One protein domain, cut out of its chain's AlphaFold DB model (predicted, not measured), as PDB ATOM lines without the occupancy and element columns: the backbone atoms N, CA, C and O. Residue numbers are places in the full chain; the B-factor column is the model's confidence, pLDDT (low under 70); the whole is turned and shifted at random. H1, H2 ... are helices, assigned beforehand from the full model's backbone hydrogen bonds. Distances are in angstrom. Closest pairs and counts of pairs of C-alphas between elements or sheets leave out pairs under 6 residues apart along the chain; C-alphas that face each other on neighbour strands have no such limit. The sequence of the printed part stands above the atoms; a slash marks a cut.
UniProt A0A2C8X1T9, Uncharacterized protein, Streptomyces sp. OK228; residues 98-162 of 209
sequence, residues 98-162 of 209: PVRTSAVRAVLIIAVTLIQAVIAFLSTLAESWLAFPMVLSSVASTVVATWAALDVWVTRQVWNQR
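AT A GLANCE: This is residues 98 to 162 of the 209 residues of an uncharacterized protein of Streptomyces sp. OK228 (UniProt A0A2C8X1T9). The long helix H2 runs side by side with the somewhat shorter helix H1 in the opposite direction, and a loop of residues 125 to 130 joins them at one end, so that the chain makes a narrow, flat U. The gap between the two arms is open, with no pair of C-alphas across it within 8 A, and the joining loop sticks out at the turn. The printed part has 65 residues with two named helices, H1 then H2 along the chain, and no named strand; its class is all helix. It is only just loose, close to extended, with a radius of gyration of the C-alphas of 15.7 A, and its outline is a rod spanning 50 by 19 by 7 A.

IN THESE COORDINATES: H2, the longest helix, has 32 residues, 131 to 162, and measures 47.0 A from C-alpha 131 at (26.573, 10.150, -16.536) to C-alpha 162 at (-0.108, 25.091, -52.212). H1 has 27 residues, 98 to 124, and measures 38.4 A, beginning with C-alpha 98 at (10.746, 24.639, -52.602).

HOW THE PARTS SIT: H2 and H1 are near each other, with 17 pairs of C-alphas within 10 A; the closest pair is 8.0 A apart. The N-to-C direction of H2 is (-0.59, 0.37, -0.72) and that of H1 is (0.59, -0.41, 0.70). Residues 144 to 149 of H2, residues 106 to 111 of H1 and residues 124 to 131 stand free. In H1 every O i to N i+4 pair is within hydrogen-bond range; in H2, 27 of 28 are.

THE WHOLE: The C-alphas farthest apart, those of Glu 127 and Arg 162, are 50.7 A apart, while those of Pro 98 and Arg 162 are 10.9 A apart. The printed part has no cut, and the link from H1 to H2 is short, with 6 residues. The mean pLDDT of the printed part is 70.5, and the model's confidence is under 70 at residues 98 to 102, 121 to 133 and 153 to 162.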
ATOM      1  N   PRO A  98      10.587  26.036 -53.025       57.56
ATOM      2  CA  PRO A  98      10.746  24.639 -52.602       57.56
ATOM      3  C   PRO A  98      12.182  24.090 -52.647       57.56
ATOM      4  O   PRO A  98      12.582  23.343 -51.762       57.56
ATOM      5  N   VAL A  99      12.974  24.454 -53.662       57.12
ATOM      6  CA  VAL A  99      14.359  23.970 -53.833       57.12
ATOM      7  C   VAL A  99      15.282  24.618 -52.804       57.12
ATOM      8  O   VAL A  99      16.202  23.989 -52.285       57.12
ATOM      9  N   ARG A 100      15.011  25.880 -52.455       61.09
ATOM     10  CA  ARG A 100      15.736  26.574 -51.386       61.09
ATOM     11  C   ARG A 100      15.424  25.971 -50.023       61.09
ATOM     12  O   ARG A 100      16.341  25.737 -49.249       61.09
ATOM     13  N   THR A 101      14.163  25.651 -49.745       65.50
ATOM     14  CA  THR A 101      13.791  24.988 -48.485       65.50
ATOM     15  C   THR A 101      14.324  23.556 -48.393       65.50
ATOM     16  O   THR A 101      14.793  23.168 -47.324       65.50
ATOM     17  N   SER A 102      14.345  22.785 -49.486       67.00
ATOM     18  CA  SER A 102      14.934  21.437 -49.495       67.00
ATOM     19  C   SER A 102      16.454  21.455 -49.333       67.00
ATOM     20  O   SER A 102      16.991  20.666 -48.559       67.00
ATOM     21  N   ALA A 103      17.146  22.380 -50.006       70.12
ATOM     22  CA  ALA A 103      18.591  22.542 -49.871       70.12
ATOM     23  C   ALA A 103      18.973  22.973 -48.450       70.12
ATOM     24  O   ALA A 103      19.871  22.394 -47.845       70.12
ATOM     25  N   VAL A 104      18.242  23.933 -47.878       71.75
ATOM     26  CA  VAL A 104      18.462  24.383 -46.498       71.75
ATOM     27  C   VAL A 104      18.203  23.250 -45.502       71.75
ATOM     28  O   VAL A 104      18.997  23.064 -44.587       71.75
ATOM     29  N   ARG A 105      17.161  22.428 -45.700       70.25
ATOM     30  CA  ARG A 105      16.916  21.237 -44.867       70.25
ATOM     31  C   ARG A 105      18.048  20.222 -44.946       70.25
ATOM     32  O   ARG A 105      18.510  19.769 -43.906       70.25
ATOM     33  N   ALA A 106      18.503  19.888 -46.151       73.69
ATOM     34  CA  ALA A 106      19.602  18.949 -46.341       73.69
ATOM     35  C   ALA A 106      20.886  19.445 -45.659       73.69
ATOM     36  O   ALA A 106      21.517  18.690 -44.926       73.69
ATOM     37  N   VAL A 107      21.227  20.730 -45.817       76.31
ATOM     38  CA  VAL A 107      22.405  21.335 -45.172       76.31
ATOM     39  C   VAL A 107      22.272  21.341 -43.649       76.31
ATOM     40  O   VAL A 107      23.232  21.002 -42.964       76.31
ATOM     41  N   LEU A 108      21.095  21.662 -43.102       76.38
ATOM     42  CA  LEU A 108      20.859  21.616 -41.655       76.38
ATOM     43  C   LEU A 108      20.962  20.192 -41.088       76.38
ATOM     44  O   LEU A 108      21.503  20.018 -39.999       76.38
ATOM     45  N   ILE A 109      20.487  19.180 -41.825       73.19
ATOM     46  CA  ILE A 109      20.609  17.767 -41.438       73.19
ATOM     47  C   ILE A 109      22.076  17.349 -41.437       73.19
ATOM     48  O   ILE A 109      22.533  16.798 -40.444       73.19
ATOM     49  N   ILE A 110      22.811  17.659 -42.509       79.44
ATOM     50  CA  ILE A 110      24.240  17.343 -42.638       79.44
ATOM     51  C   ILE A 110      25.055  18.040 -41.540       79.44
ATOM     52  O   ILE A 110      25.937  17.431 -40.941       79.44
ATOM     53  N   ALA A 111      24.759  19.305 -41.241       76.81
ATOM     54  CA  ALA A 111      25.445  20.047 -40.188       76.81
ATOM     55  C   ALA A 111      25.202  19.422 -38.808       76.81
ATOM     56  O   ALA A 111      26.146  19.216 -38.050       76.81
ATOM     57  N   VAL A 112      23.949  19.074 -38.495       79.12
ATOM     58  CA  VAL A 112      23.612  18.409 -37.231       79.12
ATOM     59  C   VAL A 112      24.256  17.033 -37.138       79.12
ATOM     60  O   VAL A 112      24.821  16.723 -36.097       79.12
ATOM     61  N   THR A 113      24.233  16.217 -38.194       83.69
ATOM     62  CA  THR A 113      24.875  14.895 -38.158       83.69
ATOM     63  C   THR A 113      26.385  14.992 -38.030       83.69
ATOM     64  O   THR A 113      26.964  14.195 -37.298       83.69
ATOM     65  N   LEU A 114      27.025  15.984 -38.653       84.75
ATOM     66  CA  LEU A 114      28.450  16.244 -38.448       84.75
ATOM     67  C   LEU A 114      28.748  16.640 -36.998       84.75
ATOM     68  O   LEU A 114      29.669  16.094 -36.396       84.75
ATOM     69  N   ILE A 115      27.944  17.526 -36.408       82.31
ATOM     70  CA  ILE A 115      28.079  17.916 -34.997       82.31
ATOM     71  C   ILE A 115      27.860  16.702 -34.083       82.31
ATOM     72  O   ILE A 115      28.655  16.468 -33.177       82.31
ATOM     73  N   GLN A 116      26.838  15.886 -34.347       75.69
ATOM     74  CA  GLN A 116      26.540  14.675 -33.582       75.69
ATOM     75  C   GLN A 116      27.672  13.647 -33.685       75.69
ATOM     76  O   GLN A 116      28.035  13.044 -32.682       75.69
ATOM     77  N   ALA A 117      28.239  13.464 -34.879       81.38
ATOM     78  CA  ALA A 117      29.344  12.546 -35.123       81.38
ATOM     79  C   ALA A 117      30.616  12.994 -34.394       81.38
ATOM     80  O   ALA A 117      31.269  12.173 -33.758       81.38
ATOM     81  N   VAL A 118      30.933  14.293 -34.418       85.62
ATOM     82  CA  VAL A 118      32.063  14.855 -33.663       85.62
ATOM     83  C   VAL A 118      31.839  14.701 -32.162       85.62
ATOM     84  O   VAL A 118      32.745  14.265 -31.458       85.62
ATOM     85  N   ILE A 119      30.636  14.988 -31.663       77.50
ATOM     86  CA  ILE A 119      30.301  14.792 -30.247       77.50
ATOM     87  C   ILE A 119      30.435  13.316 -29.867       77.50
ATOM     88  O   ILE A 119      31.069  13.011 -28.861       77.50
ATOM     89  N   ALA A 120      29.879  12.399 -30.660       72.31
ATOM     90  CA  ALA A 120      29.960  10.962 -30.414       72.31
ATOM     91  C   ALA A 120      31.414  10.482 -30.397       72.31
ATOM     92  O   ALA A 120      31.806   9.787 -29.466       72.31
ATOM     93  N   PHE A 121      32.220  10.930 -31.361       67.62
ATOM     94  CA  PHE A 121      33.643  10.622 -31.449       67.62
ATOM     95  C   PHE A 121      34.431  11.147 -30.236       67.62
ATOM     96  O   PHE A 121      35.188  10.403 -29.610       67.62
ATOM     97  N   LEU A 122      34.203  12.404 -29.841       66.62
ATOM     98  CA  LEU A 122      34.797  12.992 -28.636       66.62
ATOM     99  C   LEU A 122      34.354  12.262 -27.363       66.62
ATOM    100  O   LEU A 122      35.135  12.121 -26.430       66.62
ATOM    101  N   SER A 123      33.124  11.753 -27.339       59.72
ATOM    102  CA  SER A 123      32.577  11.016 -26.196       59.72
ATOM    103  C   SER A 123      33.139   9.600 -26.096       59.72
ATOM    104  O   SER A 123      33.403   9.131 -24.993       59.72
ATOM    105  N   THR A 124      33.366   8.925 -27.227       65.75
ATOM    106  CA  THR A 124      34.042   7.618 -27.260       65.75
ATOM    107  C   THR A 124      35.494   7.704 -26.805       65.75
ATOM    108  O   THR A 124      35.987   6.757 -26.208       65.75
ATOM    109  N   LEU A 125      36.159   8.841 -27.028       66.25
ATOM    110  CA  LEU A 125      37.512   9.082 -26.522       66.25
ATOM    111  C   LEU A 125      37.546   9.446 -25.029       66.25
ATOM    112  O   LEU A 125      38.606   9.384 -24.419       66.25
ATOM    113  N   ALA A 126      36.413   9.839 -24.440       66.12
ATOM    114  CA  ALA A 126      36.357  10.386 -23.086       66.12
ATOM    115  C   ALA A 126      36.059   9.359 -21.974       66.12
ATOM    116  O   ALA A 126      35.954   9.783 -20.828       66.12
ATOM    117  N   GLU A 127      35.884   8.061 -22.281       56.00
ATOM    118  CA  GLU A 127      35.697   6.947 -21.314       56.00
ATOM    119  C   GLU A 127      34.941   7.323 -20.009       56.00
ATOM    120  O   GLU A 127      35.377   7.035 -18.898       56.00
ATOM    121  N   SER A 128      33.784   7.995 -20.109       59.78
ATOM    122  CA  SER A 128      33.022   8.462 -18.936       59.78
ATOM    123  C   SER A 128      31.712   7.687 -18.797       59.78
ATOM    124  O   SER A 128      30.697   7.973 -19.438       59.78
ATOM    125  N   TRP A 129      31.764   6.636 -17.984       67.81
ATOM    126  CA  TRP A 129      30.678   5.683 -17.766       67.81
ATOM    127  C   TRP A 129      29.407   6.375 -17.210       67.81
ATOM    128  O   TRP A 129      29.418   7.021 -16.167       67.81
ATOM    129  N   LEU A 130      28.284   6.206 -17.914       58.59
ATOM    130  CA  LEU A 130      26.878   6.406 -17.498       58.59
ATOM    131  C   LEU A 130      26.327   7.811 -17.187       58.59
ATOM    132  O   LEU A 130      25.146   8.029 -17.460       58.59
ATOM    133  N   ALA A 131      27.108   8.788 -16.725       58.91
ATOM    134  CA  ALA A 131      26.573  10.150 -16.536       58.91
ATOM    135  C   ALA A 131      26.388  10.904 -17.872       58.91
ATOM    136  O   ALA A 131      25.461  11.696 -18.052       58.91
ATOM    137  N   PHE A 132      27.244  10.608 -18.848       54.88
ATOM    138  CA  PHE A 132      27.284  11.277 -20.145       54.88
ATOM    139  C   PHE A 132      26.095  10.987 -21.100       54.88
ATOM    140  O   PHE A 132      25.586  11.939 -21.701       54.88
ATOM    141  N   PRO A 133      25.558   9.748 -21.239       66.25
ATOM    142  CA  PRO A 133      24.406   9.485 -22.115       66.25
ATOM    143  C   PRO A 133      23.117  10.176 -21.648       66.25
ATOM    144  O   PRO A 133      22.264  10.524 -22.470       66.25
ATOM    145  N   MET A 134      22.981  10.415 -20.343       70.62
ATOM    146  CA  MET A 134      21.821  11.102 -19.778       70.62
ATOM    147  C   MET A 134      21.796  12.582 -20.189       70.62
ATOM    148  O   MET A 134      20.762  13.094 -20.625       70.62
ATOM    149  N   VAL A 135      22.952  13.254 -20.148       72.06
ATOM    150  CA  VAL A 135      23.090  14.650 -20.598       72.06
ATOM    151  C   VAL A 135      22.974  14.748 -22.120       72.06
ATOM    152  O   VAL A 135      22.278  15.632 -22.625       72.06
ATOM    153  N   LEU A 136      23.551  13.797 -22.863       71.94
ATOM    154  CA  LEU A 136      23.424  13.744 -24.322       71.94
ATOM    155  C   LEU A 136      21.961  13.595 -24.768       71.94
ATOM    156  O   LEU A 136      21.538  14.260 -25.712       71.94
ATOM    157  N   SER A 137      21.169  12.784 -24.062       78.00
ATOM    158  CA  SER A 137      19.739  12.600 -24.352       78.00
ATOM    159  C   SER A 137      18.927  13.878 -24.126       78.00
ATOM    160  O   SER A 137      17.989  14.157 -24.874       78.00
ATOM    161  N   SER A 138      19.313  14.690 -23.137       77.31
ATOM    162  CA  SER A 138      18.701  15.998 -22.881       77.31
ATOM    163  C   SER A 138      18.993  16.995 -24.011       77.31
ATOM    164  O   SER A 138      18.083  17.641 -24.546       77.31
ATOM    165  N   VAL A 139      20.251  17.059 -24.462       77.81
ATOM    166  CA  VAL A 139      20.657  17.930 -25.576       77.81
ATOM    167  C   VAL A 139      19.997  17.481 -26.883       77.81
ATOM    168  O   VAL A 139      19.403  18.302 -27.584       77.81
ATOM    169  N   ALA A 140      20.007  16.178 -27.173       77.31
ATOM    170  CA  ALA A 140      19.344  15.611 -28.343       77.31
ATOM    171  C   ALA A 140      17.832  15.886 -28.328       77.31
ATOM    172  O   ALA A 140      17.284  16.329 -29.337       77.31
ATOM    173  N   SER A 141      17.166  15.722 -27.180       77.44
ATOM    174  CA  SER A 141      15.734  16.029 -27.042       77.44
ATOM    175  C   SER A 141      15.430  17.502 -27.292       77.44
ATOM    176  O   SER A 141      14.426  17.821 -27.921       77.44
ATOM    177  N   THR A 142      16.310  18.411 -26.872       84.62
ATOM    178  CA  THR A 142      16.141  19.855 -27.104       84.62
ATOM    179  C   THR A 142      16.275  20.208 -28.586       84.62
ATOM    180  O   THR A 142      15.487  20.992 -29.129       84.62
ATOM    181  N   VAL A 143      17.243  19.592 -29.268       79.75
ATOM    182  CA  VAL A 143      17.436  19.755 -30.712       79.75
ATOM    183  C   VAL A 143      16.230  19.202 -31.470       79.75
ATOM    184  O   VAL A 143      15.674  19.911 -32.307       79.75
ATOM    185  N   VAL A 144      15.762  17.996 -31.132       82.44
ATOM    186  CA  VAL A 144      14.561  17.380 -31.726       82.44
ATOM    187  C   VAL A 144      13.310  18.225 -31.469       82.44
ATOM    188  O   VAL A 144      12.530  18.460 -32.392       82.44
ATOM    189  N   ALA A 145      13.137  18.751 -30.255       83.12
ATOM    190  CA  ALA A 145      12.014  19.623 -29.907       83.12
ATOM    191  C   ALA A 145      12.012  20.916 -30.738       83.12
ATOM    192  O   ALA A 145      10.970  21.350 -31.236       83.12
ATOM    193  N   THR A 146      13.188  21.506 -30.950       81.12
ATOM    194  CA  THR A 146      13.345  22.695 -31.798       81.12
ATOM    195  C   THR A 146      13.113  22.358 -33.276       81.12
ATOM    196  O   THR A 146      12.491  23.132 -34.007       81.12
ATOM    197  N   TRP A 147      13.539  21.172 -33.712       80.81
ATOM    198  CA  TRP A 147      13.301  20.665 -35.063       80.81
ATOM    199  C   TRP A 147      11.819  20.445 -35.360       80.81
ATOM    200  O   TRP A 147      11.364  20.833 -36.435       80.81
ATOM    201  N   ALA A 148      11.047  19.907 -34.415       76.06
ATOM    202  CA  ALA A 148       9.607  19.714 -34.581       76.06
ATOM    203  C   ALA A 148       8.871  21.044 -34.837       76.06
ATOM    204  O   ALA A 148       7.962  21.108 -35.665       76.06
ATOM    205  N   ALA A 149       9.304  22.138 -34.199       72.31
ATOM    206  CA  ALA A 149       8.745  23.467 -34.447       72.31
ATOM    207  C   ALA A 149       9.030  23.964 -35.878       72.31
ATOM    208  O   ALA A 149       8.137  24.511 -36.536       72.31
ATOM    209  N   LEU A 150      10.246  23.735 -36.384       75.38
ATOM    210  CA  LEU A 150      10.617  24.053 -37.766       75.38
ATOM    211  C   LEU A 150       9.875  23.171 -38.777       75.38
ATOM    212  O   LEU A 150       9.461  23.667 -39.825       75.38
ATOM    213  N   ASP A 151       9.662  21.892 -38.468       74.75
ATOM    214  CA  ASP A 151       8.924  20.960 -39.322       74.75
ATOM    215  C   ASP A 151       7.455  21.384 -39.461       74.75
ATOM    216  O   ASP A 151       6.973  21.558 -40.582       74.75
ATOM    217  N   VAL A 152       6.806  21.739 -38.342       70.88
ATOM    218  CA  VAL A 152       5.449  22.313 -38.310       70.88
ATOM    219  C   VAL A 152       5.361  23.612 -39.119       70.88
ATOM    220  O   VAL A 152       4.407  23.813 -39.881       70.88
ATOM    221  N   TRP A 153       6.356  24.498 -39.004       68.25
ATOM    222  CA  TRP A 153       6.392  25.757 -39.755       68.25
ATOM    223  C   TRP A 153       6.605  25.544 -41.257       68.25
ATOM    224  O   TRP A 153       5.990  26.255 -42.054       68.25
ATOM    225  N   VAL A 154       7.385  24.538 -41.663       65.44
ATOM    226  CA  VAL A 154       7.547  24.161 -43.076       65.44
ATOM    227  C   VAL A 154       6.276  23.524 -43.625       65.44
ATOM    228  O   VAL A 154       5.851  23.908 -44.712       65.44
ATOM    229  N   THR A 155       5.594  22.642 -42.889       65.81
ATOM    230  CA  THR A 155       4.269  22.150 -43.314       65.81
ATOM    231  C   THR A 155       3.265  23.287 -43.455       65.81
ATOM    232  O   THR A 155       2.482  23.305 -44.404       65.81
ATOM    233  N   ARG A 156       3.334  24.298 -42.580       59.34
ATOM    234  CA  ARG A 156       2.504  25.500 -42.697       59.34
ATOM    235  C   ARG A 156       2.880  26.351 -43.913       59.34
ATOM    236  O   ARG A 156       1.982  26.879 -44.563       59.34
ATOM    237  N   GLN A 157       4.164  26.445 -44.268       56.88
ATOM    238  CA  GLN A 157       4.612  27.096 -45.505       56.88
ATOM    239  C   GLN A 157       4.191  26.321 -46.756       56.88
ATOM    240  O   GLN A 157       3.717  26.940 -47.701       56.88
ATOM    241  N   VAL A 158       4.286  24.990 -46.760       64.38
ATOM    242  CA  VAL A 158       3.853  24.138 -47.878       64.38
ATOM    243  C   VAL A 158       2.343  24.236 -48.076       64.38
ATOM    244  O   VAL A 158       1.885  24.343 -49.210       64.38
ATOM    245  N   TRP A 159       1.568  24.279 -46.992       56.19
ATOM    246  CA  TRP A 159       0.118  24.458 -47.065       56.19
ATOM    247  C   TRP A 159      -0.257  25.857 -47.568       56.19
ATOM    248  O   TRP A 159      -1.095  25.995 -48.454       56.19
ATOM    249  N   ASN A 160       0.433  26.890 -47.083       61.97
ATOM    250  CA  ASN A 160       0.220  28.270 -47.520       61.97
ATOM    251  C   ASN A 160       0.694  28.526 -48.964       61.97
ATOM    252  O   ASN A 160       0.151  29.383 -49.651       61.97
ATOM    253  N   GLN A 161       1.689  27.780 -49.441       54.00
ATOM    254  CA  GLN A 161       2.200  27.877 -50.808       54.00
ATOM    255  C   GLN A 161       1.350  27.064 -51.800       54.00
ATOM    256  O   GLN A 161       1.237  27.458 -52.956       54.00
ATOM    257  N   ARG A 162       0.727  25.958 -51.359       52.44
ATOM    258  CA  ARG A 162      -0.108  25.091 -52.212       52.44
ATOM    259  C   ARG A 162      -1.586  25.485 -52.246       52.44
ATOM    260  O   ARG A 162      -2.196  25.365 -53.298       52.44
TER     261      ARG A 162